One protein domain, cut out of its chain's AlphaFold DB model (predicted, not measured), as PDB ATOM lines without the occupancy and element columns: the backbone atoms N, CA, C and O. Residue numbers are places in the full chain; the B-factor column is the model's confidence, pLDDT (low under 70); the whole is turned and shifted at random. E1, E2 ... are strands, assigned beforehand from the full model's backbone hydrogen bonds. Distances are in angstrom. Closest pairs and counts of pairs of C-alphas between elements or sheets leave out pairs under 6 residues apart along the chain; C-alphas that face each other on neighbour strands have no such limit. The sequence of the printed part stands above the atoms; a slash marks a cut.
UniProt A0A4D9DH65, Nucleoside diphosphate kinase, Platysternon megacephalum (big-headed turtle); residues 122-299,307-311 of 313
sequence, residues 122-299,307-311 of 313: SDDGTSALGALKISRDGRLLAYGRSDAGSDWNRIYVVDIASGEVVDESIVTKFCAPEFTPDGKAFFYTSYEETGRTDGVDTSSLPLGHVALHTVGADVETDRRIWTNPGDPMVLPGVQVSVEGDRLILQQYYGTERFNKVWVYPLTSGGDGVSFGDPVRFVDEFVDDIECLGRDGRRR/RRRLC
ATOM      1  N   SER A 122      54.063 115.321 -23.023       95.56
ATOM      2  CA  SER A 122      54.860 114.208 -22.494       95.56
ATOM      3  C   SER A 122      56.351 114.469 -22.656       95.56
ATOM      4  O   SER A 122      56.773 114.924 -23.720       95.56
ATOM      5  N   ASP A 123      57.143 114.069 -21.663       94.50
ATOM      6  CA  ASP A 123      58.600 114.256 -21.649       94.50
ATOM      7  C   ASP A 123      59.322 113.564 -22.820       94.50
ATOM      8  O   ASP A 123      60.355 114.040 -23.288       94.50
ATOM      9  N   ASP A 124      58.784 112.446 -23.313       94.00
ATOM     10  CA  ASP A 124      59.357 111.656 -24.408       94.00
ATOM     11  C   ASP A 124      58.811 112.028 -25.802       94.00
ATOM     12  O   ASP A 124      59.219 111.442 -26.808       94.00
ATOM     13  N   GLY A 125      57.897 113.003 -25.880       93.88
ATOM     14  CA  GLY A 125      57.279 113.455 -27.130       93.88
ATOM     15  C   GLY A 125      56.327 112.455 -27.802       93.88
ATOM     16  O   GLY A 125      55.994 112.639 -28.976       93.88
ATOM     17  N   THR A 126      55.891 111.404 -27.099       95.25
ATOM     18  CA  THR A 126      55.004 110.360 -27.649       95.25
ATOM     19  C   THR A 126      53.519 110.715 -27.610       95.25
ATOM     20  O   THR A 126      52.701 110.009 -28.199       95.25
ATOM     21  N   SER A 127      53.162 111.815 -26.945       96.88
ATOM     22  CA  SER A 127      51.807 112.361 -26.967       96.88
ATOM     23  C   SER A 127      51.622 113.294 -28.161       96.88
ATOM     24  O   SER A 127      52.414 114.211 -28.382       96.88
ATOM     25  N   ALA A 128      50.558 113.076 -28.925       96.75
ATOM     26  CA  ALA A 128      50.272 113.798 -30.155       96.75
ATOM     27  C   ALA A 128      48.950 114.567 -30.071       96.75
ATOM     28  O   ALA A 128      47.997 114.169 -29.395       96.75
ATOM     29  N   LEU A 129      48.895 115.675 -30.806       96.94
ATOM     30  CA  LEU A 129      47.673 116.437 -31.020       96.94
ATOM     31  C   LEU A 129      46.790 115.730 -32.052       96.94
ATOM     32  O   LEU A 129      47.209 115.492 -33.184       96.94
ATOM     33  N   GLY A 130      45.562 115.426 -31.654       94.44
ATOM     34  CA  GLY A 130      44.497 114.940 -32.516       94.44
ATOM     35  C   GLY A 130      43.707 116.084 -33.155       94.44
ATOM     36  O   GLY A 130      44.242 117.126 -33.535       94.44
ATOM     37  N   ALA A 131      42.396 115.889 -33.293       92.56
ATOM     38  CA  ALA A 131      41.521 116.902 -33.873       92.56
ATOM     39  C   ALA A 131      41.541 118.210 -33.065       92.56
ATOM     40  O   ALA A 131      41.576 118.175 -31.839       92.56
ATOM     41  N   LEU A 132      41.454 119.350 -33.755       95.06
ATOM     42  CA  LEU A 132      41.449 120.689 -33.164       95.06
ATOM     43  C   LEU A 132      40.255 121.495 -33.678       95.06
ATOM     44  O   LEU A 132      39.991 121.536 -34.884       95.06
ATOM     45  N   LYS A 133      39.531 122.147 -32.766       96.19
ATOM     46  CA  LYS A 133      38.310 122.907 -33.054       96.19
ATOM     47  C   LYS A 133      38.265 124.176 -32.221       96.19
ATOM     48  O   LYS A 133      38.604 124.157 -31.048       96.19
ATOM     49  N   ILE A 134      37.802 125.267 -32.819       97.25
ATOM     50  CA  ILE A 134      37.595 126.542 -32.127       97.25
ATOM     51  C   ILE A 134      36.092 126.821 -32.091       97.25
ATOM     52  O   ILE A 134      35.406 126.601 -33.094       97.25
ATOM     53  N   SER A 135      35.574 127.274 -30.950       96.94
ATOM     54  CA  SER A 135      34.176 127.694 -30.816       96.94
ATOM     55  C   SER A 135      33.868 128.864 -31.752       96.94
ATOM     56  O   SER A 135      34.750 129.613 -32.170       96.94
ATOM     57  N   ARG A 136      32.598 129.056 -32.122       94.12
ATOM     58  CA  ARG A 136      32.237 130.050 -33.152       94.12
ATOM     59  C   ARG A 136      32.567 131.490 -32.785       94.12
ATOM     60  O   ARG A 136      32.821 132.293 -33.679       94.12
ATOM     61  N   ASP A 137      32.527 131.796 -31.495       94.44
ATOM     62  CA  ASP A 137      32.895 133.087 -30.919       94.44
ATOM     63  C   ASP A 137      34.418 133.271 -30.782       94.44
ATOM     64  O   ASP A 137      34.874 134.355 -30.420       94.44
ATOM     65  N   GLY A 138      35.214 132.241 -31.091       96.12
ATOM     66  CA  GLY A 138      36.670 132.282 -31.006       96.12
ATOM     67  C   GLY A 138      37.206 132.299 -29.573       96.12
ATOM     68  O   GLY A 138      38.340 132.736 -29.362       96.12
ATOM     69  N   ARG A 139      36.401 131.893 -28.584       97.25
ATOM     70  CA  ARG A 139      36.796 131.919 -27.171       97.25
ATOM     71  C   ARG A 139      37.442 130.619 -26.711       97.25
ATOM     72  O   ARG A 139      38.436 130.663 -25.996       97.25
ATOM     73  N   LEU A 140      36.880 129.481 -27.105       98.25
ATOM     74  CA  LEU A 140      37.310 128.165 -26.652       98.25
ATOM     75  C   LEU A 140      38.009 127.397 -27.766       98.25
ATOM     76  O   LEU A 140      37.598 127.421 -28.927       98.25
ATOM     77  N   LEU A 141      39.029 126.657 -27.370       97.94
ATOM     78  CA  LEU A 141      39.699 125.640 -28.155       97.94
ATOM     79  C   LEU A 141      39.340 124.280 -27.565       97.94
ATOM     80  O   LEU A 141      39.579 124.069 -26.387       97.94
ATOM     81  N   ALA A 142      38.838 123.350 -28.370       97.88
ATOM     82  CA  ALA A 142      38.779 121.938 -28.012       97.88
ATOM     83  C   ALA A 142      39.799 121.166 -28.848       97.88
ATOM     84  O   ALA A 142      39.823 121.307 -30.078       97.88
ATOM     85  N   TYR A 143      40.623 120.343 -28.206       97.06
ATOM     86  CA  TYR A 143      41.551 119.464 -28.906       97.06
ATOM     87  C   TYR A 143      41.559 118.051 -28.334       97.06
ATOM     88  O   TYR A 143      41.365 117.853 -27.140       97.06
ATOM     89  N   GLY A 144      41.792 117.067 -29.201       96.81
ATOM     90  CA  GLY A 144      42.091 115.695 -28.800       96.81
ATOM     91  C   GLY A 144      43.581 115.516 -28.526       96.81
ATOM     92  O   GLY A 144      44.415 116.084 -29.231       96.81
ATOM     93  N   ARG A 145      43.922 114.711 -27.528       96.12
ATOM     94  CA  ARG A 145      45.277 114.226 -27.264       96.12
ATOM     95  C   ARG A 145      45.276 112.704 -27.308       96.12
ATOM     96  O   ARG A 145      44.452 112.088 -26.635       96.12
ATOM     97  N   SER A 146      46.211 112.136 -28.059       96.56
ATOM     98  CA  SER A 146      46.496 110.700 -28.109       96.56
ATOM     99  C   SER A 146      47.864 110.443 -27.486       96.56
ATOM    100  O   SER A 146      48.820 111.159 -27.784       96.56
ATOM    101  N   ASP A 147      47.953 109.432 -26.625       95.75
ATOM    102  CA  ASP A 147      49.187 109.035 -25.951       95.75
ATOM    103  C   ASP A 147      49.733 107.743 -26.574       95.75
ATOM    104  O   ASP A 147      48.969 106.841 -26.926       95.75
ATOM    105  N   ALA A 148      51.059 107.660 -26.723       94.25
ATOM    106  CA  ALA A 148      51.775 106.484 -27.232       94.25
ATOM    107  C   ALA A 148      51.264 105.937 -28.587       94.25
ATOM    108  O   ALA A 148      51.451 104.763 -28.901       94.25
ATOM    109  N   GLY A 149      50.630 106.785 -29.407       93.31
ATOM    110  CA  GLY A 149      50.072 106.402 -30.708       93.31
ATOM    111  C   GLY A 149      48.757 105.616 -30.649       93.31
ATOM    112  O   GLY A 149      48.349 105.057 -31.665       93.31
ATOM    113  N   SER A 150      48.086 105.567 -29.494       94.81
ATOM    114  CA  SER A 150      46.757 104.963 -29.356       94.81
ATOM    115  C   SER A 150      45.703 105.736 -30.155       94.81
ATOM    116  O   SER A 150      45.672 106.964 -30.147       94.81
ATOM    117  N   ASP A 151      44.760 105.043 -30.790       94.69
ATOM    118  CA  ASP A 151      43.600 105.701 -31.415       94.69
ATOM    119  C   ASP A 151      42.644 106.337 -30.386       94.69
ATOM    120  O   ASP A 151      41.787 107.158 -30.735       94.69
ATOM    121  N   TRP A 152      42.750 105.947 -29.111       95.44
ATOM    122  CA  TRP A 152      42.019 106.606 -28.037       95.44
ATOM    123  C   TRP A 152      42.532 108.030 -27.845       95.44
ATOM    124  O   TRP A 152      43.731 108.296 -27.843       95.44
ATOM    125  N   ASN A 153      41.590 108.949 -27.680       95.31
ATOM    126  CA  ASN A 153      41.855 110.359 -27.475       95.31
ATOM    127  C   ASN A 153      41.185 110.837 -26.187       95.31
ATOM    128  O   ASN A 153      40.109 110.372 -25.813       95.31
ATOM    129  N   ARG A 154      41.801 111.829 -25.550       95.31
ATOM    130  CA  ARG A 154      41.188 112.638 -24.495       95.31
ATOM    131  C   ARG A 154      40.965 114.044 -25.022       95.31
ATOM    132  O   ARG A 154      41.902 114.651 -25.537       95.31
ATOM    133  N   ILE A 155      39.738 114.539 -24.924       97.44
ATOM    134  CA  ILE A 155      39.403 115.912 -25.293       97.44
ATOM    135  C   ILE A 155      39.739 116.830 -24.117       97.44
ATOM    136  O   ILE A 155      39.395 116.541 -22.971       97.44
ATOM    137  N   TYR A 156      40.393 117.943 -24.430       97.50
ATOM    138  CA  TYR A 156      40.650 119.061 -23.530       97.50
ATOM    139  C   TYR A 156      40.030 120.321 -24.121       97.50
ATOM    140  O   TYR A 156      40.084 120.521 -25.340       97.50
ATOM    141  N   VAL A 157      39.478 121.179 -23.267       98.38
ATOM    142  CA  VAL A 157      38.957 122.492 -23.643       98.38
ATOM    143  C   VAL A 157      39.767 123.575 -22.947       98.38
ATOM    144  O   VAL A 157      39.980 123.531 -21.740       98.38
ATOM    145  N   VAL A 158      40.209 124.563 -23.716       97.81
ATOM    146  CA  VAL A 158      41.065 125.661 -23.265       97.81
ATOM    147  C   VAL A 158      40.396 126.990 -23.588       97.81
ATOM    148  O   VAL A 158      39.900 127.180 -24.702       97.81
ATOM    149  N   ASP A 159      40.394 127.922 -22.637       97.94
ATOM    150  CA  ASP A 159      40.080 129.318 -22.934       97.94
ATOM    151  C   ASP A 159      41.274 129.956 -23.650       97.94
ATOM    152  O   ASP A 159      42.382 130.019 -23.125       97.94
ATOM    153  N   ILE A 160      41.062 130.410 -24.884       97.19
ATOM    154  CA  ILE A 160      42.140 130.888 -25.759       97.19
ATOM    155  C   ILE A 160      42.783 132.170 -25.215       97.19
ATOM    156  O   ILE A 160      43.957 132.421 -25.478       97.19
ATOM    157  N   ALA A 161      42.033 133.001 -24.484       95.25
ATOM    158  CA  ALA A 161      42.544 134.277 -23.999       95.25
ATOM    159  C   ALA A 161      43.469 134.100 -22.789       95.25
ATOM    160  O   ALA A 161      44.491 134.783 -22.713       95.25
ATOM    161  N   SER A 162      43.118 133.210 -21.854       95.69
ATOM    162  CA  SER A 162      43.950 132.929 -20.676       95.69
ATOM    163  C   SER A 162      44.974 131.814 -20.900       95.69
ATOM    164  O   SER A 162      46.010 131.802 -20.239       95.69
ATOM    165  N   GLY A 163      44.700 130.885 -21.821       94.38
ATOM    166  CA  GLY A 163      45.460 129.647 -21.994       94.38
ATOM    167  C   GLY A 163      45.138 128.573 -20.949       94.38
ATOM    168  O   GLY A 163      45.820 127.551 -20.897       94.38
ATOM    169  N   GLU A 164      44.121 128.783 -20.109       95.94
ATOM    170  CA  GLU A 164      43.743 127.841 -19.053       95.94
ATOM    171  C   GLU A 164      42.869 126.707 -19.593       95.94
ATOM    172  O   GLU A 164      41.946 126.929 -20.380       95.94
ATOM    173  N   VAL A 165      43.132 125.487 -19.120       97.00
ATOM    174  CA  VAL A 165      42.251 124.334 -19.331       97.00
ATOM    175  C   VAL A 165      40.992 124.540 -18.491       97.00
ATOM    176  O   VAL A 165      41.068 124.655 -17.270       97.00
ATOM    177  N   VAL A 166      39.838 124.612 -19.150       97.50
ATOM    178  CA  VAL A 166      38.521 124.805 -18.518       97.50
ATOM    179  C   VAL A 166      37.698 123.520 -18.467       97.50
ATOM    180  O   VAL A 166      36.638 123.502 -17.846       97.50
ATOM    181  N   ASP A 167      38.170 122.472 -19.142       97.00
ATOM    182  CA  ASP A 167      37.543 121.157 -19.199       97.00
ATOM    183  C   ASP A 167      38.542 120.115 -19.704       97.00
ATOM    184  O   ASP A 167      39.385 120.433 -20.552       97.00
ATOM    185  N   GLU A 168      38.470 118.877 -19.230       91.38
ATOM    186  CA  GLU A 168      39.496 117.890 -19.554       91.38
ATOM    187  C   GLU A 168      39.067 116.428 -19.461       91.38
ATOM    188  O   GLU A 168      38.112 116.053 -18.790       91.38
ATOM    189  N   SER A 169      39.878 115.578 -20.096       84.44
ATOM    190  CA  SER A 169      39.855 114.119 -19.953       84.44
ATOM    191  C   SER A 169      38.577 113.415 -20.427       84.44
ATOM    192  O   SER A 169      38.311 112.285 -20.021       84.44
ATOM    193  N   ILE A 170      37.844 114.010 -21.368       93.56
ATOM    194  CA  ILE A 170      36.677 113.369 -21.989       93.56
ATOM    195  C   ILE A 170      37.160 112.357 -23.031       93.56
ATOM    196  O   ILE A 170      37.784 112.718 -24.034       93.56
ATOM    197  N   VAL A 171      36.917 111.073 -22.772       94.19
ATOM    198  CA  VAL A 171      37.429 109.966 -23.589       94.19
ATOM    199  C   VAL A 171      36.626 109.823 -24.878       94.19
ATOM    200  O   VAL A 171      35.398 109.791 -24.881       94.19
ATOM    201  N   THR A 172      37.332 109.693 -25.996       94.81
ATOM    202  CA  THR A 172      36.744 109.496 -27.319       94.81
ATOM    203  C   THR A 172      37.674 108.670 -28.212       94.81
ATOM    204  O   THR A 172      38.834 108.428 -27.879       94.81
ATOM    205  N   LYS A 173      37.185 108.234 -29.371       94.31
ATOM    206  CA  LYS A 173      37.953 107.525 -30.402       94.31
ATOM    207  C   LYS A 173      37.309 107.791 -31.760       94.31
ATOM    208  O   LYS A 173      36.093 107.936 -31.847       94.31
ATOM    209  N   PHE A 174      38.129 107.931 -32.801       90.88
ATOM    210  CA  PHE A 174      37.682 108.195 -34.181       90.88
ATOM    211  C   PHE A 174      36.711 109.383 -34.347       90.88
ATOM    212  O   PHE A 174      35.847 109.372 -35.222       90.88
ATOM    213  N   CYS A 175      36.850 110.425 -33.523       90.94
ATOM    214  CA  CYS A 175      35.952 111.576 -33.520       90.94
ATOM    215  C   CYS A 175      36.710 112.889 -33.293       90.94
ATOM    216  O   CYS A 175      37.751 112.923 -32.639       90.94
ATOM    217  N   ALA A 176      36.163 113.977 -33.831       90.25
ATOM    218  CA  ALA A 176      36.543 115.337 -33.485       90.25
ATOM    219  C   ALA A 176      35.379 115.988 -32.723       90.25
ATOM    220  O   ALA A 176      34.240 115.830 -33.174       90.25
ATOM    221  N   PRO A 177      35.627 116.754 -31.643       95.19
ATOM    222  CA  PRO A 177      34.560 117.512 -31.002       95.19
ATOM    223  C   PRO A 177      33.909 118.475 -32.008       95.19
ATOM    224  O   PRO A 177      34.547 118.958 -32.940       95.19
ATOM    225  N   GLU A 178      32.631 118.780 -31.842       96.56
ATOM    226  CA  GLU A 178      31.934 119.737 -32.701       96.56
ATOM    227  C   GLU A 178      31.115 120.687 -31.833       96.56
ATOM    228  O   GLU A 178      30.084 120.307 -31.284       96.56
ATOM    229  N   PHE A 179      31.586 121.927 -31.686       97.31
ATOM    230  CA  PHE A 179      30.925 122.915 -30.838       97.31
ATOM    231  C   PHE A 179      29.496 123.215 -31.294       97.31
ATOM    232  O   PHE A 179      29.206 123.383 -32.485       97.31
ATOM    233  N   THR A 180      28.614 123.383 -30.314       96.56
ATOM    234  CA  THR A 180      27.305 123.988 -30.516       96.56
ATOM    235  C   THR A 180      27.444 125.441 -30.986       96.56
ATOM    236  O   THR A 180      28.475 126.083 -30.768       96.56
ATOM    237  N   PRO A 181      26.412 126.007 -31.637       94.88
ATOM    238  CA  PRO A 181      26.468 127.373 -32.151       94.88
ATOM    239  C   PRO A 181      26.766 128.447 -31.095       94.88
ATOM    240  O   PRO A 181      27.423 129.433 -31.418       94.88
ATOM    241  N   ASP A 182      26.312 128.244 -29.855       94.12
ATOM    242  CA  ASP A 182      26.588 129.116 -28.702       94.12
ATOM    243  C   ASP A 182      27.964 128.890 -28.058       94.12
ATOM    244  O   ASP A 182      28.327 129.636 -27.152       94.12
ATOM    245  N   GLY A 183      28.722 127.873 -28.486       94.69
ATOM    246  CA  GLY A 183      30.038 127.546 -27.937       94.69
ATOM    247  C   GLY A 183      30.029 127.054 -26.486       94.69
ATOM    248  O   GLY A 183      31.094 126.969 -25.884       94.69
ATOM    249  N   LYS A 184      28.861 126.746 -25.905       95.38
ATOM    250  CA  LYS A 184      28.741 126.298 -24.504       95.38
ATOM    251  C   LYS A 184      28.857 124.784 -24.336       95.38
ATOM    252  O   LYS A 184      29.027 124.304 -23.220       95.38
ATOM    253  N   ALA A 185      28.718 124.041 -25.424       96.31
ATOM    254  CA  ALA A 185      28.711 122.591 -25.441       96.31
ATOM    255  C   ALA A 185      29.344 122.075 -26.739       96.31
ATOM    256  O   ALA A 185      29.555 122.836 -27.689       96.31
ATOM    257  N   PHE A 186      29.634 120.784 -26.815       97.56
ATOM    258  CA  PHE A 186      30.074 120.148 -28.053       97.56
ATOM    259  C   PHE A 186      29.547 118.724 -28.183       97.56
ATOM    260  O   PHE A 186      29.284 118.032 -27.200       97.56
ATOM    261  N   PHE A 187      29.387 118.291 -29.429       97.81
ATOM    262  CA  PHE A 187      29.086 116.909 -29.765       97.81
ATOM    263  C   PHE A 187      30.376 116.110 -29.901       97.81
ATOM    264  O   PHE A 187      31.368 116.622 -30.420       97.81
ATOM    265  N   TYR A 188      30.341 114.851 -29.485       97.44
ATOM    266  CA  TYR A 188      31.428 113.900 -29.689       97.44
ATOM    267  C   TYR A 188      30.885 112.467 -29.717       97.44
ATOM    268  O   TYR A 188      29.728 112.215 -29.359       97.44
ATOM    269  N   THR A 189      31.717 111.530 -30.161       95.88
ATOM    270  CA  THR A 189      31.431 110.098 -30.054       95.88
ATOM    271  C   THR A 189      31.942 109.593 -28.709       95.88
ATOM    272  O   THR A 189      33.149 109.607 -28.459       95.88
ATOM    273  N   SER A 190      31.017 109.147 -27.866       94.06
ATOM    274  CA  SER A 190      31.288 108.459 -26.605       94.06
ATOM    275  C   SER A 190      31.104 106.952 -26.784       94.06
ATOM    276  O   SER A 190      30.406 106.509 -27.702       94.06
ATOM    277  N   TYR A 191      31.728 106.163 -25.918       91.75
ATOM    278  CA  TYR A 191      31.712 104.703 -25.961       91.75
ATOM    279  C   TYR A 191      31.256 104.166 -24.609       91.75
ATOM    280  O   TYR A 191      31.695 104.646 -23.568       91.75
ATOM    281  N   GLU A 192      30.343 103.196 -24.621       82.44
ATOM    282  CA  GLU A 192      29.903 102.539 -23.385       82.44
ATOM    283  C   GLU A 192      31.045 101.711 -22.783       82.44
ATOM    284  O   GLU A 192      31.794 101.086 -23.529       82.44
ATOM    285  N   GLU A 193      31.171 101.714 -21.450       67.38
ATOM    286  CA  GLU A 193      32.122 100.876 -20.698       67.38
ATOM    287  C   GLU A 193      33.532 100.864 -21.311       67.38
ATOM    288  O   GLU A 193      34.050  99.824 -21.720       67.38
ATOM    289  N   THR A 194      34.169 102.037 -21.402       68.56
ATOM    290  CA  THR A 194      35.552 102.110 -21.881       68.56
ATOM    291  C   THR A 194      36.435 101.301 -20.935       68.56
ATOM    292  O   THR A 194      36.646 101.708 -19.791       68.56
ATOM    293  N   GLY A 195      36.911 100.144 -21.400       75.62
ATOM    294  CA  GLY A 195      37.919  99.343 -20.719       75.62
ATOM    295  C   GLY A 195      39.256 100.083 -20.670       75.62
ATOM    296  O   GLY A 195      39.348 101.247 -20.277       75.62
ATOM    297  N   ARG A 196      40.337  99.431 -21.094       85.06
ATOM    298  CA  ARG A 196      41.628 100.121 -21.182       85.06
ATOM    299  C   ARG A 196      41.668 101.012 -22.420       85.06
ATOM    300  O   ARG A 196      41.334 100.604 -23.527       85.06
ATOM    301  N   THR A 197      42.112 102.248 -22.223       88.50
ATOM    302  CA  THR A 197      42.219 103.272 -23.277       88.50
ATOM    303  C   THR A 197      43.671 103.594 -23.640       88.50
ATOM    304  O   THR A 197      43.951 104.559 -24.342       88.50
ATOM    305  N   ASP A 198      44.610 102.754 -23.201       90.69
ATOM    306  CA  ASP A 198      46.051 102.880 -23.457       90.69
ATOM    307  C   ASP A 198      46.488 102.339 -24.831       90.69
ATOM    308  O   ASP A 198      47.641 102.502 -25.215       90.69
ATOM    309  N   GLY A 199      45.570 101.719 -25.581       90.94
ATOM    310  CA  GLY A 199      45.827 101.182 -26.920       90.94
ATOM    311  C   GLY A 199      46.452  99.785 -26.945       90.94
ATOM    312  O   GLY A 199      46.725  99.282 -28.031       90.94
ATOM    313  N   VAL A 200      46.657  99.154 -25.784       91.38
ATOM    314  CA  VAL A 200      47.179  97.777 -25.685       91.38
ATOM    315  C   VAL A 200      46.051  96.745 -25.724       91.38
ATOM    316  O   VAL A 200      46.269  95.607 -26.132       91.38
ATOM    317  N   ASP A 201      44.849  97.141 -25.305       89.38
ATOM    318  CA  ASP A 201      43.677  96.269 -25.294       89.38
ATOM    319  C   ASP A 201      43.318  95.769 -26.703       89.38
ATOM    320  O   ASP A 201      43.233  96.547 -27.657       89.38
ATOM    321  N   THR A 202      43.085  94.464 -26.808       89.44
ATOM    322  CA  THR A 202      42.682  93.765 -28.034       89.44
ATOM    323  C   THR A 202      41.169  93.554 -28.115       89.44
ATOM    324  O   THR A 202      40.679  92.945 -29.069       89.44
ATOM    325  N   SER A 203      40.409  94.062 -27.138       89.00
ATOM    326  CA  SER A 203      38.953  93.981 -27.135       89.00
ATOM    327  C   SER A 203      38.313  94.754 -28.294       89.00
ATOM    328  O   SER A 203      38.828  95.755 -28.805       89.00
ATOM    329  N   SER A 204      37.147  94.272 -28.727       88.50
ATOM    330  CA  SER A 204      36.337  94.967 -29.725       88.50
ATOM    331  C   SER A 204      35.904  96.333 -29.207       88.50
ATOM    332  O   SER A 204      35.514  96.477 -28.050       88.50
ATOM    333  N   LEU A 205      35.898  97.325 -30.099       88.81
ATOM    334  CA  LEU A 205      35.415  98.663 -29.774       88.81
ATOM    335  C   LEU A 205      33.959  98.593 -29.263       88.81
ATOM    336  O   LEU A 205      33.121  98.004 -29.954       88.81
ATOM    337  N   PRO A 206      33.639  99.189 -28.099       88.44
ATOM    338  CA  PRO A 206      32.273  99.211 -27.587       88.44
ATOM    339  C   PRO A 206      31.304  99.994 -28.483       88.44
ATOM    340  O   PRO A 206      31.703 100.664 -29.439       88.44
ATOM    341  N   LEU A 207      30.011  99.955 -28.148       90.88
ATOM    342  CA  LEU A 207      28.983 100.694 -28.880       90.88
ATOM    343  C   LEU A 207      29.231 102.211 -28.795       90.88
ATOM    344  O   LEU A 207      29.078 102.835 -27.741       90.88
ATOM    345  N   GLY A 208      29.571 102.804 -29.939       92.25
ATOM    346  CA  GLY A 208      29.705 104.248 -30.093       92.25
ATOM    347  C   GLY A 208      28.345 104.946 -30.148       92.25
ATOM    348  O   GLY A 208      27.416 104.490 -30.817       92.25
ATOM    349  N   HIS A 209      28.222 106.085 -29.478       95.06
ATOM    350  CA  HIS A 209      27.022 106.915 -29.496       95.06
ATOM    351  C   HIS A 209      27.383 108.400 -29.532       95.06
ATOM    352  O   HIS A 209      28.449 108.808 -29.080       95.06
ATOM    353  N   VAL A 210      26.489 109.224 -30.078       97.31
ATOM    354  CA  VAL A 210      26.677 110.679 -30.064       97.31
ATOM    355  C   VAL A 210      26.223 111.208 -28.716       97.31
ATOM    356  O   VAL A 210      25.052 111.051 -28.350       97.31
ATOM    357  N   ALA A 211      27.130 111.871 -28.014       96.94
ATOM    358  CA  ALA A 211      26.869 112.579 -26.775       96.94
ATOM    359  C   ALA A 211      26.999 114.096 -26.983       96.94
ATOM    360  O   ALA A 211      27.700 114.559 -27.886       96.94
ATOM    361  N   LEU A 212      26.280 114.861 -26.163       97.31
ATOM    362  CA  LEU A 212      26.400 116.308 -26.036       97.31
ATOM    363  C   LEU A 212      26.979 116.616 -24.657       97.31
ATOM    364  O   LEU A 212      26.298 116.402 -23.651       97.31
ATOM    365  N   HIS A 213      28.189 117.161 -24.657       97.50
ATOM    366  CA  HIS A 213      28.906 117.576 -23.465       97.50
ATOM    367  C   HIS A 213      28.764 119.079 -23.238       97.50
ATOM    368  O   HIS A 213      28.959 119.858 -24.172       97.50
ATOM    369  N   THR A 214      28.435 119.497 -22.014       96.69
ATOM    370  CA  THR A 214      28.404 120.921 -21.633       96.69
ATOM    371  C   THR A 214      29.736 121.300 -21.013       96.69
ATOM    372  O   THR A 214      30.107 120.701 -20.016       96.69
ATOM    373  N   VAL A 215      30.413 122.316 -21.554       97.06
ATOM    374  CA  VAL A 215      31.778 122.671 -21.137       97.06
ATOM    375  C   VAL A 215      31.844 122.951 -19.631       97.06
ATOM    376  O   VAL A 215      31.128 123.820 -19.126       97.06
ATOM    377  N   GLY A 216      32.733 122.234 -18.945       96.56
ATOM    378  CA  GLY A 216      32.990 122.307 -17.508       96.56
ATOM    379  C   GLY A 216      31.995 121.522 -16.647       96.56
ATOM    380  O   GLY A 216      32.049 121.620 -15.419       96.56
ATOM    381  N   ALA A 217      31.057 120.791 -17.256       96.12
ATOM    382  CA  ALA A 217      30.171 119.881 -16.541       96.12
ATOM    383  C   ALA A 217      30.838 118.514 -16.331       96.12
ATOM    384  O   ALA A 217      31.814 118.165 -16.983       96.12
ATOM    385  N   ASP A 218      30.282 117.714 -15.424       95.12
ATOM    386  CA  ASP A 218      30.688 116.317 -15.278       95.12
ATOM    387  C   ASP A 218      30.265 115.522 -16.526       95.12
ATOM    388  O   ASP A 218      29.099 115.590 -16.932       95.12
ATOM    389  N   VAL A 219      31.195 114.767 -17.116       93.25
ATOM    390  CA  VAL A 219      30.968 113.934 -18.309       93.25
ATOM    391  C   VAL A 219      29.842 112.915 -18.103       93.25
ATOM    392  O   VAL A 219      29.121 112.585 -19.041       93.25
ATOM    393  N   GLU A 220      29.599 112.479 -16.863       92.19
ATOM    394  CA  GLU A 220      28.494 111.568 -16.525       92.19
ATOM    395  C   GLU A 220      27.107 112.214 -16.709       92.19
ATOM    396  O   GLU A 220      26.082 111.530 -16.745       92.19
ATOM    397  N   THR A 221      27.048 113.543 -16.836       94.31
ATOM    398  CA  THR A 221      25.808 114.289 -17.103       94.31
ATOM    399  C   THR A 221      25.533 114.488 -18.594       94.31
ATOM    400  O   THR A 221      24.510 115.083 -18.962       94.31
ATOM    401  N   ASP A 222      26.410 113.972 -19.458       95.38
ATOM    402  CA  ASP A 222      26.308 114.132 -20.899       95.38
ATOM    403  C   ASP A 222      25.021 113.533 -21.457       95.38
ATOM    404  O   ASP A 222      24.581 112.421 -21.146       95.38
ATOM    405  N   ARG A 223      24.396 114.285 -22.361       94.88
ATOM    406  CA  ARG A 223      23.137 113.866 -22.972       94.88
ATOM    407  C   ARG A 223      23.411 113.018 -24.200       94.88
ATOM    408  O   ARG A 223      23.975 113.498 -25.180       94.88
ATOM    409  N   ARG A 224      22.908 111.786 -24.205       95.19
ATOM    410  CA  ARG A 224      22.901 110.922 -25.391       95.19
ATOM    411  C   ARG A 224      21.933 111.466 -26.446       95.19
ATOM    412  O   ARG A 224      20.726 111.522 -26.220       95.19
ATOM    413  N   ILE A 225      22.466 111.854 -27.603       95.69
ATOM    414  CA  ILE A 225      21.710 112.422 -28.731       95.69
ATOM    415  C   ILE A 225      21.281 111.333 -29.713       95.69
ATOM    416  O   ILE A 225      20.170 111.365 -30.241       95.69
ATOM    417  N   TRP A 226      22.154 110.359 -29.957       95.81
ATOM    418  CA  TRP A 226      21.888 109.262 -30.881       95.81
ATOM    419  C   TRP A 226      22.665 108.011 -30.485       95.81
ATOM    420  O   TRP A 226      23.803 108.106 -30.033       95.81
ATOM    421  N   THR A 227      22.062 106.843 -30.691       95.19
ATOM    422  CA  THR A 227      22.692 105.524 -30.558       95.19
ATOM    423  C   THR A 227      22.040 104.552 -31.542       95.19
ATOM    424  O   THR A 227      20.891 104.757 -31.945       95.19
ATOM    425  N   ASN A 228      22.754 103.488 -31.912       93.12
ATOM    426  CA  ASN A 228      22.236 102.404 -32.741       93.12
ATOM    427  C   ASN A 228      22.545 101.030 -32.121       93.12
ATOM    428  O   ASN A 228      23.388 100.296 -32.631       93.12
ATOM    429  N   PRO A 229      21.851 100.644 -31.036       90.31
ATOM    430  CA  PRO A 229      22.126  99.384 -30.344       90.31
ATOM    431  C   PRO A 229      21.824  98.141 -31.195       90.31
ATOM    432  O   PRO A 229      22.269  97.050 -30.859       90.31
ATOM    433  N   GLY A 230      21.063  98.286 -32.287       90.12
ATOM    434  CA  GLY A 230      20.764  97.183 -33.200       90.12
ATOM    435  C   GLY A 230      21.927  96.800 -34.117       90.12
ATOM    436  O   GLY A 230      21.898  95.707 -34.677       90.12
ATOM    437  N   ASP A 231      22.922  97.675 -34.281       89.44
ATOM    438  CA  ASP A 231      24.078  97.426 -35.142       89.44
ATOM    439  C   ASP A 231      25.318  98.192 -34.634       89.44
ATOM    440  O   ASP A 231      25.540  99.346 -35.022       89.44
ATOM    441  N   PRO A 232      26.130  97.571 -33.754       87.12
ATOM    442  CA  PRO A 232      27.297  98.209 -33.142       87.12
ATOM    443  C   PRO A 232      28.442  98.481 -34.127       87.12
ATOM    444  O   PRO A 232      29.370  99.208 -33.783       87.12
ATOM    445  N   MET A 233      28.385  97.940 -35.352       88.12
ATOM    446  CA  MET A 233      29.367  98.228 -36.406       88.12
ATOM    447  C   MET A 233      29.144  99.594 -37.067       88.12
ATOM    448  O   MET A 233      29.987 100.046 -37.847       88.12
ATOM    449  N   VAL A 234      28.013 100.249 -36.779       91.88
ATOM    450  CA  VAL A 234      27.698 101.576 -37.303       91.88
ATOM    451  C   VAL A 234      28.338 102.653 -36.435       91.88
ATOM    452  O   VAL A 234      27.935 102.869 -35.294       91.88
ATOM    453  N   LEU A 235      29.285 103.393 -37.010       93.12
ATOM    454  CA  LEU A 235      29.953 104.505 -36.339       93.12
ATOM    455  C   LEU A 235      29.298 105.849 -36.695       93.12
ATOM    456  O   LEU A 235      29.049 106.112 -37.879       93.12
ATOM    457  N   PRO A 236      29.034 106.725 -35.709       95.12
ATOM    458  CA  PRO A 236      28.522 108.058 -35.973       95.12
ATOM    459  C   PRO A 236      29.644 109.054 -36.293       95.12
ATOM    460  O   PRO A 236      30.696 109.064 -35.659       95.12
ATOM    461  N   GLY A 237      29.362 109.961 -37.222       93.62
ATOM    462  CA  GLY A 237      30.074 111.219 -37.412       93.62
ATOM    463  C   GLY A 237      29.089 112.381 -37.336       93.62
ATOM    464  O   GLY A 237      27.965 112.280 -37.828       93.62
ATOM    465  N   VAL A 238      29.492 113.482 -36.708       95.12
ATOM    466  CA  VAL A 238      28.629 114.652 -36.521       95.12
ATOM    467  C   VAL A 238      29.280 115.928 -37.015       95.12
ATOM    468  O   VAL A 238      30.483 116.136 -36.874       95.12
ATOM    469  N   GLN A 239      28.454 116.802 -37.578       94.00
ATOM    470  CA  GLN A 239      28.847 118.140 -37.991       94.00
ATOM    471  C   GLN A 239      27.700 119.118 -37.738       94.00
ATOM    472  O   GLN A 239      26.539 118.801 -37.997       94.00
ATOM    473  N   VAL A 240      28.011 120.334 -37.294       94.31
ATOM    474  CA  VAL A 240      27.023 121.413 -37.216       94.31
ATOM    475  C   VAL A 240      27.066 122.225 -38.517       94.31
ATOM    476  O   VAL A 240      28.140 122.548 -39.033       94.31
ATOM    477  N   SER A 241      25.899 122.560 -39.082       92.75
ATOM    478  CA  SER A 241      25.812 123.388 -40.298       92.75
ATOM    479  C   SER A 241      26.490 124.740 -40.095       92.75
ATOM    480  O   SER A 241      26.528 125.256 -38.983       92.75
ATOM    481  N   VAL A 242      26.985 125.371 -41.162       88.12
ATOM    482  CA  VAL A 242      27.633 126.694 -41.072       88.12
ATOM    483  C   VAL A 242      26.703 127.722 -40.422       88.12
ATOM    484  O   VAL A 242      27.119 128.482 -39.551       88.12
ATOM    485  N   GLU A 243      25.421 127.679 -40.764       89.56
ATOM    486  CA  GLU A 243      24.372 128.537 -40.218       89.56
ATOM    487  C   GLU A 243      24.112 128.285 -38.724       89.56
ATOM    488  O   GLU A 243      23.596 129.159 -38.038       89.56
ATOM    489  N   GLY A 244      24.515 127.123 -38.197       92.25
ATOM    490  CA  GLY A 244      24.321 126.756 -36.792       92.25
ATOM    491  C   GLY A 244      22.910 126.293 -36.472       92.25
ATOM    492  O   GLY A 244      22.525 126.243 -35.313       92.25
ATOM    493  N   ASP A 245      22.128 125.961 -37.489       94.12
ATOM    494  CA  ASP A 245      20.718 125.624 -37.353       94.12
ATOM    495  C   ASP A 245      20.430 124.143 -37.634       94.12
ATOM    496  O   ASP A 245      19.271 123.725 -37.599       94.12
ATOM    497  N   ARG A 246      21.454 123.327 -37.924       95.00
ATOM    498  CA  ARG A 246      21.330 121.878 -38.123       95.00
ATOM    499  C   ARG A 246      22.482 121.115 -37.475       95.00
ATOM    500  O   ARG A 246      23.634 121.528 -37.591       95.00
ATOM    501  N   LEU A 247      22.167 119.959 -36.899       96.12
ATOM    502  CA  LEU A 247      23.129 118.898 -36.607       96.12
ATOM    503  C   LEU A 247      22.989 117.820 -37.688       96.12
ATOM    504  O   LEU A 247      21.910 117.259 -37.882       96.12
ATOM    505  N   ILE A 248      24.073 117.558 -38.406       96.12
ATOM    506  CA  ILE A 248      24.164 116.552 -39.460       96.12
ATOM    507  C   ILE A 248      24.822 115.322 -38.843       96.12
ATOM    508  O   ILE A 248      25.970 115.387 -38.414       96.12
ATOM    509  N   LEU A 249      24.082 114.221 -38.799       96.25
ATOM    510  CA  LEU A 249      24.549 112.916 -38.360       96.25
ATOM    511  C   LEU A 249      24.803 112.044 -39.589       96.25
ATOM    512  O   LEU A 249      23.871 111.692 -40.316       96.25
ATOM    513  N   GLN A 250      26.058 111.669 -39.789       94.69
ATOM    514  CA  GLN A 250      26.466 110.646 -40.740       94.69
ATOM    515  C   GLN A 250      26.664 109.329 -39.993       94.69
ATOM    516  O   GLN A 250      27.221 109.305 -38.900       94.69
ATOM    517  N   GLN A 251      26.179 108.235 -40.565       95.19
ATOM    518  CA  GLN A 251      26.334 106.896 -39.997       95.19
ATOM    519  C   GLN A 251      27.114 106.056 -40.999       95.19
ATOM    520  O   GLN A 251      26.653 105.911 -42.132       95.19
ATOM    521  N   TYR A 252      28.262 105.527 -40.595       93.00
ATOM    522  CA  TYR A 252      29.181 104.769 -41.445       93.00
ATOM    523  C   TYR A 252      29.171 103.297 -41.055       93.00
ATOM    524  O   TYR A 252      29.177 102.988 -39.868       93.00
ATOM    525  N   TYR A 253      29.178 102.397 -42.039       91.12
ATOM    526  CA  TYR A 253      29.263 100.957 -41.798       91.12
ATOM    527  C   TYR A 253      30.630 100.429 -42.237       91.12
ATOM    528  O   TYR A 253      30.924 100.348 -43.432       91.12
ATOM    529  N   GLY A 254      31.476 100.076 -41.266       87.38
ATOM    530  CA  GLY A 254      32.847  99.642 -41.533       87.38
ATOM    531  C   GLY A 254      33.642 100.671 -42.349       87.38
ATOM    532  O   GLY A 254      33.545 101.874 -42.120       87.38
ATOM    533  N   THR A 255      34.431 100.193 -43.313       89.81
ATOM    534  CA  THR A 255      35.244 101.031 -44.217       89.81
ATOM    535  C   THR A 255      34.628 101.182 -45.610       89.81
ATOM    536  O   THR A 255      35.304 101.622 -46.543       89.81
ATOM    537  N   GLU A 256      33.372 100.763 -45.779       88.69
ATOM    538  CA  GLU A 256      32.660 100.888 -47.045       88.69
ATOM    539  C   GLU A 256      32.361 102.353 -47.359       88.69
ATOM    540  O   GLU A 256      32.212 103.202 -46.477       88.69
ATOM    541  N   ARG A 257      32.224 102.661 -48.647       87.69
ATOM    542  CA  ARG A 257      31.870 104.008 -49.111       87.69
ATOM    543  C   ARG A 257      30.356 104.187 -49.163       87.69
ATOM    544  O   ARG A 257      29.816 104.563 -50.197       87.69
ATOM    545  N   PHE A 258      29.688 103.884 -48.053       91.38
ATOM    546  CA  PHE A 258      28.249 104.048 -47.884       91.38
ATOM    547  C   PHE A 258      27.944 104.686 -46.532       91.38
ATOM    548  O   PHE A 258      28.478 104.254 -45.509       91.38
ATOM    549  N   ASN A 259      27.039 105.661 -46.498       94.25
ATOM    550  CA  ASN A 259      26.578 106.233 -45.237       94.25
ATOM    551  C   ASN A 259      25.107 106.645 -45.265       94.25
ATOM    552  O   ASN A 259      24.565 107.063 -46.289       94.25
ATOM    553  N   LYS A 260      24.472 106.587 -44.091       95.31
ATOM    554  CA  LYS A 260      23.191 107.263 -43.856       95.31
ATOM    555  C   LYS A 260      23.451 108.712 -43.471       95.31
ATOM    556  O   LYS A 260      24.496 109.031 -42.899       95.31
ATOM    557  N   VAL A 261      22.494 109.583 -43.769       95.62
ATOM    558  CA  VAL A 261      22.541 111.007 -43.424       95.62
ATOM    559  C   VAL A 261      21.216 111.413 -42.811       95.62
ATOM    560  O   VAL A 261      20.182 111.454 -43.485       95.62
ATOM    561  N   TRP A 262      21.253 111.725 -41.523       96.19
ATOM    562  CA  TRP A 262      20.131 112.280 -40.780       96.19
ATOM    563  C   TRP A 262      20.450 113.719 -40.398       96.19
ATOM    564  O   TRP A 262      21.588 114.055 -40.083       96.19
ATOM    565  N   VAL A 263      19.446 114.586 -40.437       95.94
ATOM    566  CA  VAL A 263      19.618 116.009 -40.153       95.94
ATOM    567  C   VAL A 263      18.601 116.433 -39.108       95.94
ATOM    568  O   VAL A 263      17.396 116.400 -39.354       95.94
ATOM    569  N   TYR A 264      19.095 116.869 -37.959       96.44
ATOM    570  CA  TYR A 264      18.288 117.387 -36.865       96.44
ATOM    571  C   TYR A 264      18.188 118.911 -36.993       96.44
ATOM    572  O   TYR A 264      19.227 119.575 -37.096       96.44
ATOM    573  N   PRO A 265      16.977 119.502 -36.978       95.88
ATOM    574  CA  PRO A 265      16.817 120.926 -36.710       95.88
ATOM    575  C   PRO A 265      17.471 121.259 -35.369       95.88
ATOM    576  O   PRO A 265      17.136 120.638 -34.365       95.88
ATOM    577  N   LEU A 266      18.400 122.209 -35.359       95.19
ATOM    578  CA  LEU A 266      19.137 122.641 -34.177       95.19
ATOM    579  C   LEU A 266      18.747 124.081 -33.857       95.19
ATOM    580  O   LEU A 266      18.785 124.949 -34.725       95.19
ATOM    581  N   THR A 267      18.373 124.329 -32.608       93.69
ATOM    582  CA  THR A 267      18.157 125.682 -32.089       93.69
ATOM    583  C   THR A 267      19.098 125.902 -30.918       93.69
ATOM    584  O   THR A 267      19.259 125.017 -30.082       93.69
ATOM    585  N   SER A 268      19.723 127.074 -30.861       88.56
ATOM    586  CA  SER A 268      20.590 127.493 -29.761       88.56
ATOM    587  C   SER A 268      20.040 128.782 -29.153       88.56
ATOM    588  O   SER A 268      19.575 129.665 -29.879       88.56
ATOM    589  N   GLY A 269      20.035 128.867 -27.823       81.31
ATOM    590  CA  GLY A 269      19.479 129.986 -27.067       81.31
ATOM    591  C   GLY A 269      20.068 130.106 -25.660       81.31
ATOM    592  O   GLY A 269      21.067 129.474 -25.323       81.31
ATOM    593  N   GLY A 270      19.450 130.945 -24.819       73.00
ATOM    594  CA  GLY A 270      19.917 131.202 -23.448       73.00
ATOM    595  C   GLY A 270      20.084 129.931 -22.609       73.00
ATOM    596  O   GLY A 270      21.094 129.798 -21.916       73.00
ATOM    597  N   ASP A 271      19.162 128.981 -22.783       74.81
ATOM    598  CA  ASP A 271      19.081 127.711 -22.049       74.81
ATOM    599  C   ASP A 271      19.877 126.558 -22.707       74.81
ATOM    600  O   ASP A 271      19.703 125.396 -22.346       74.81
ATOM    601  N   GLY A 272      20.742 126.859 -23.687       83.12
ATOM    602  CA  GLY A 272      21.562 125.880 -24.410       83.12
ATOM    603  C   GLY A 272      20.974 125.476 -25.764       83.12
ATOM    604  O   GLY A 272      20.362 126.296 -26.456       83.12
ATOM    605  N   VAL A 273      21.171 124.212 -26.155       90.44
ATOM    606  CA  VAL A 273      20.719 123.679 -27.451       90.44
ATOM    607  C   VAL A 273      19.539 122.715 -27.344       90.44
ATOM    608  O   VAL A 273      19.459 121.873 -26.445       90.44
ATOM    609  N   SER A 274      18.639 122.806 -28.319       91.81
ATOM    610  CA  SER A 274      17.508 121.898 -28.500       91.81
ATOM    611  C   SER A 274      17.430 121.376 -29.935       91.81
ATOM    612  O   SER A 274      17.956 121.984 -30.873       91.81
ATOM    613  N   PHE A 275      16.773 120.226 -30.090       92.00
ATOM    614  CA  PHE A 275      16.693 119.487 -31.346       92.00
ATOM    615  C   PHE A 275      15.234 119.224 -31.709       92.00
ATOM    616  O   PHE A 275      14.439 118.854 -30.846       92.00
ATOM    617  N   GLY A 276      14.893 119.403 -32.984       93.00
ATOM    618  CA  GLY A 276      13.661 118.860 -33.553       93.00
ATOM    619  C   GLY A 276      13.831 117.402 -33.983       93.00
ATOM    620  O   GLY A 276      14.948 116.875 -33.995       93.00
ATOM    621  N   ASP A 277      12.733 116.772 -34.399       94.88
ATOM    622  CA  ASP A 277      12.778 115.429 -34.982       94.88
ATOM    623  C   ASP A 277      13.689 115.395 -36.226       94.88
ATOM    624  O   ASP A 277      13.655 116.324 -37.046       94.88
ATOM    625  N   PRO A 278      14.509 114.340 -36.399       95.75
ATOM    626  CA  PRO A 278      15.429 114.263 -37.520       95.75
ATOM    627  C   PRO A 278      14.701 114.035 -38.843       95.75
ATOM    628  O   PRO A 278      13.850 113.153 -38.976       95.75
ATOM    629  N   VAL A 279      15.148 114.747 -39.873       95.50
ATOM    630  CA  VAL A 279      14.864 114.401 -41.264       95.50
ATOM    631  C   VAL A 279      15.902 113.383 -41.725       95.50
ATOM    632  O   VAL A 279      17.096 113.679 -41.793       95.50
ATOM    633  N   ARG A 280      15.454 112.173 -42.064       95.44
ATOM    634  CA  ARG A 280      16.315 111.099 -42.575       95.44
ATOM    635  C   ARG A 280      16.498 111.252 -44.084       95.44
ATOM    636  O   ARG A 280      15.747 110.684 -44.868       95.44
ATOM    637  N   PHE A 281      17.450 112.088 -44.489       91.12
ATOM    638  CA  PHE A 281      17.702 112.396 -45.901       91.12
ATOM    639  C   PHE A 281      18.141 111.170 -46.704       91.12
ATOM    640  O   PHE A 281      17.695 110.985 -47.833       91.12
ATOM    641  N   VAL A 282      19.006 110.348 -46.113       93.25
ATOM    642  CA  VAL A 282      19.418 109.044 -46.639       93.25
ATOM    643  C   VAL A 282      19.362 108.075 -45.468       93.25
ATOM    644  O   VAL A 282      20.080 108.275 -44.491       93.25
ATOM    645  N   ASP A 283      18.487 107.070 -45.529       94.44
ATOM    646  CA  ASP A 283      18.256 106.126 -44.417       94.44
ATOM    647  C   ASP A 283      18.725 104.692 -44.722       94.44
ATOM    648  O   ASP A 283      18.450 103.749 -43.980       94.44
ATOM    649  N   GLU A 284      19.480 104.529 -45.807       93.69
ATOM    650  CA  GLU A 284      19.993 103.254 -46.309       93.69
ATOM    651  C   GLU A 284      21.461 103.405 -46.735       93.69
ATOM    652  O   GLU A 284      21.884 104.478 -47.166       93.69
ATOM    653  N   PHE A 285      22.246 102.333 -46.623       91.94
ATOM    654  CA  PHE A 285      23.656 102.312 -47.026       91.94
ATOM    655  C   PHE A 285      23.773 102.056 -48.533       91.94
ATOM    656  O   PHE A 285      23.918 100.914 -48.960       91.94
ATOM    657  N   VAL A 286      23.652 103.117 -49.336       88.12
ATOM    658  CA  VAL A 286      23.590 103.005 -50.809       88.12
ATOM    659  C   VAL A 286      24.706 103.736 -51.558       88.12
ATOM    660  O   VAL A 286      25.045 103.325 -52.665       88.12
ATOM    661  N   ASP A 287      25.259 104.818 -51.002       88.50
ATOM    662  CA  ASP A 287      26.329 105.623 -51.620       88.50
ATOM    663  C   ASP A 287      27.085 106.441 -50.546       88.50
ATOM    664  O   ASP A 287      26.614 106.541 -49.406       88.50
ATOM    665  N   ASP A 288      28.227 107.032 -50.912       87.00
ATOM    666  CA  ASP A 288      29.010 107.966 -50.083       87.00
ATOM    667  C   ASP A 288      28.468 109.387 -50.273       87.00
ATOM    668  O   ASP A 288      28.634 110.022 -51.322       87.00
ATOM    669  N   ILE A 289      27.772 109.873 -49.250       87.25
ATOM    670  CA  ILE A 289      27.039 111.130 -49.242       87.25
ATOM    671  C   ILE A 289      27.697 112.112 -48.279       87.25
ATOM    672  O   ILE A 289      27.652 111.957 -47.055       87.25
ATOM    673  N   GLU A 290      28.213 113.197 -48.852       81.00
ATOM    674  CA  GLU A 290      28.825 114.309 -48.130       81.00
ATOM    675  C   GLU A 290      27.941 115.565 -48.183       81.00
ATOM    676  O   GLU A 290      27.462 115.982 -49.246       81.00
ATOM    677  N   CYS A 291      27.744 116.208 -47.031       77.50
ATOM    678  CA  CYS A 291      27.027 117.476 -46.937       77.50
ATOM    679  C   CYS A 291      27.975 118.659 -47.188       77.50
ATOM    680  O   CYS A 291      28.834 118.964 -46.370       77.50
ATOM    681  N   LEU A 292      27.791 119.370 -48.307       70.44
ATOM    682  CA  LEU A 292      28.671 120.485 -48.698       70.44
ATOM    683  C   LEU A 292      28.240 121.860 -48.158       70.44
ATOM    684  O   LEU A 292      29.063 122.771 -48.111       70.44
ATOM    685  N   GLY A 293      26.968 122.020 -47.786       66.12
ATOM    686  CA  GLY A 293      26.358 123.296 -47.397       66.12
ATOM    687  C   GLY A 293      24.984 123.496 -48.042       66.12
ATOM    688  O   GLY A 293      24.590 122.742 -48.934       66.12
ATOM    689  N   ARG A 294      24.237 124.511 -47.593       62.03
ATOM    690  CA  ARG A 294      22.845 124.750 -48.019       62.03
ATOM    691  C   ARG A 294      22.712 125.233 -49.469       62.03
ATOM    692  O   ARG A 294      21.716 124.942 -50.122       62.03
ATOM    693  N   ASP A 295      23.708 125.941 -49.996       58.69
ATOM    694  CA  ASP A 295      23.680 126.569 -51.327       58.69
ATOM    695  C   ASP A 295      24.626 125.907 -52.350       58.69
ATOM    696  O   ASP A 295      24.805 126.409 -53.461       58.69
ATOM    697  N   GLY A 296      25.245 124.781 -51.981       49.47
ATOM    698  CA  GLY A 296      26.236 124.094 -52.806       49.47
ATOM    699  C   GLY A 296      27.592 124.796 -52.912       49.47
ATOM    700  O   GLY A 296      28.434 124.357 -53.703       49.47
ATOM    701  N   ARG A 297      27.848 125.859 -52.134       42.72
ATOM    702  CA  ARG A 297      29.179 126.470 -52.051       42.72
ATOM    703  C   ARG A 297      30.056 125.682 -51.081       42.72
ATOM    704  O   ARG A 297      29.785 125.578 -49.893       42.72
ATOM    705  N   ARG A 298      31.137 125.127 -51.626       43.03
ATOM    706  CA  ARG A 298      32.134 124.313 -50.919       43.03
ATOM    707  C   ARG A 298      32.848 125.119 -49.822       43.03
ATOM    708  O   ARG A 298      33.275 126.247 -50.071       43.03
ATOM    709  N   ARG A 299      33.148 124.477 -48.686       46.53
ATOM    710  CA  ARG A 299      34.284 124.854 -47.824       46.53
ATOM    711  C   ARG A 299      35.570 124.811 -48.668       46.53
ATOM    712  O   ARG A 299      35.889 123.777 -49.256       46.53
ATOM    713  N   ARG A 307      32.603 112.195 -55.821       41.62
ATOM    714  CA  ARG A 307      31.492 111.979 -54.880       41.62
ATOM    715  C   ARG A 307      30.211 112.597 -55.428       41.62
ATOM    716  O   ARG A 307      30.239 113.709 -55.974       41.62
ATOM    717  N   ARG A 308      29.079 111.895 -55.279       43.09
ATOM    718  CA  ARG A 308      27.758 112.433 -55.631       43.09
ATOM    719  C   ARG A 308      27.353 113.499 -54.619       43.09
ATOM    720  O   ARG A 308      27.520 113.350 -53.415       43.09
ATOM    721  N   ARG A 309      26.846 114.616 -55.137       44.53
ATOM    722  CA  ARG A 309      26.608 115.845 -54.373       44.53
ATOM    723  C   ARG A 309      25.121 116.006 -54.107       44.53
ATOM    724  O   ARG A 309      24.336 116.001 -55.055       44.53
ATOM    725  N   LEU A 310      24.740 116.233 -52.852       44.72
ATOM    726  CA  LEU A 310      23.406 116.728 -52.521       44.72
ATOM    727  C   LEU A 310      23.439 118.254 -52.382       44.72
ATOM    728  O   LEU A 310      24.095 118.814 -51.510       44.72
ATOM    729  N   CYS A 311      22.706 118.925 -53.266       35.22
ATOM    730  CA  CYS A 311      22.305 120.321 -53.137       35.22
ATOM    731  C   CYS A 311      20.808 120.383 -53.432       35.22
ATOM    732  O   CYS A 311      20.381 119.968 -54.513       35.22
TER     733      CYS A 311
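What this domain is: This is residues 122 to 299 and 307 to 311 of the 313 residues of the protein "Nucleoside diphosphate kinase" of Platysternon megacephalum (big-headed turtle) (UniProt A0A4D9DH65). Three twisted sheets of strands stand one after another in a bent row: a four-strand sheet E1 to E4 at one end, a small three-strand sheet E5 to E7 in the middle, and a branched five-strand sheet E8 to E12 at the other end. The first two make a sandwich, partly face to face, while the third comes to the small sheet with its edge strand E8. The printed part has 183 residues, with no named helix and twelve named strands, E1 to E12 in order along the chain; the class is all strand, though just 83 residues are in named elements, under half. Neighbour strands are antiparallel throughout, in the orders E1 E2 E3 E4 and E5 E6 E7, while the branched sheet has E10 beside E9, E11 and E12. The whole is compact, with a radius of gyration of the C-alphas of 16.7 A and spans of 48 by 41 by 30 A.

How they stand to each other: The largest sheet is branched and strongly twisted, and holds E8, residues 234 to 240, E9, residues 246 to 253, E10, residues 259 to 269, E11, residues 272 to 275, and E12, residues 279 to 282. E8, E9, E10 and E11 form a meander, each strand the antiparallel neighbour of the one before. E8 and E9 are a hairpin, with N 237 and O 250 2.8 A apart, within hydrogen-bond range. E9 lies on one side of E10, with N 249 and O 262 at 2.8 A. E11 and E12 lie on the other side, staggered: N 267 and O 274 are 2.9 A apart, N 261 and O 282 2.8 A. The next sheet is the meander of E5, residues 185 to 191, E6, residues 208 to 214, and E7, residues 223 to 226; it is only just strongly twisted, its C-alphas up to 4.0 A off its best plane. N 190 and O 209 are 2.9 A apart, and N 212 and O 223 also 2.9 A. The closest C-alphas of E6 and E8 are those of Gly 208 and Leu 235, 6.3 A; of E5 and E8, those of Thr 189 and Pro 236, 6.9 A. E7 and E8 are apart, but only just, at 8.4 A. The strongly twisted meander of E1, residues 128 to 134, E2, residues 140 to 146, E3, residues 152 to 159, and E4, residues 165 to 173, forms a sandwich, two sheets face to face, with E5 E6 E7, their facing parts 11.1 A centre to centre. N 130 and O 144, N 143 and O 156, and N 155 and O 170 are 2.8, 2.9 and 2.8 A apart. E4 bends by 51 degrees at residue 169. The closest C-alphas of E4 and E5, Thr 172 and Ser 190, are 5.6 A apart. E4 and E8 are apart.

Where its parts are: E10 is the longest strand by residues, 30.7 A from C-alpha 259 at (26.578, 106.233, -45.237) to C-alpha 269 at (19.479, 129.986, -27.067). E3 measures 23.4 A, E9 22.7 A and E4 20.6 A. E1 begins with C-alpha 128 at (50.272, 113.798, -30.155), and E12 ends with C-alpha 282 at (19.418, 109.044, -46.639).

The domain as a whole: The C-alphas farthest apart are those of Asp 123 and Cys 311, 48.4 A. The links E4 to E5 and E5 to E6 are long, with 11 and 16 residues. Residues 283 to 299 hold no named element; residues 290 to 291 pair with 309 to 310, parallel. Residues 300 to 306 are not printed, and C-alphas 299 and 307 are 14.9 A apart across the cut. The mean pLDDT of the printed part is 89.8; residues 193 to 194, 293 to 299 and 307 to 311 are under 70.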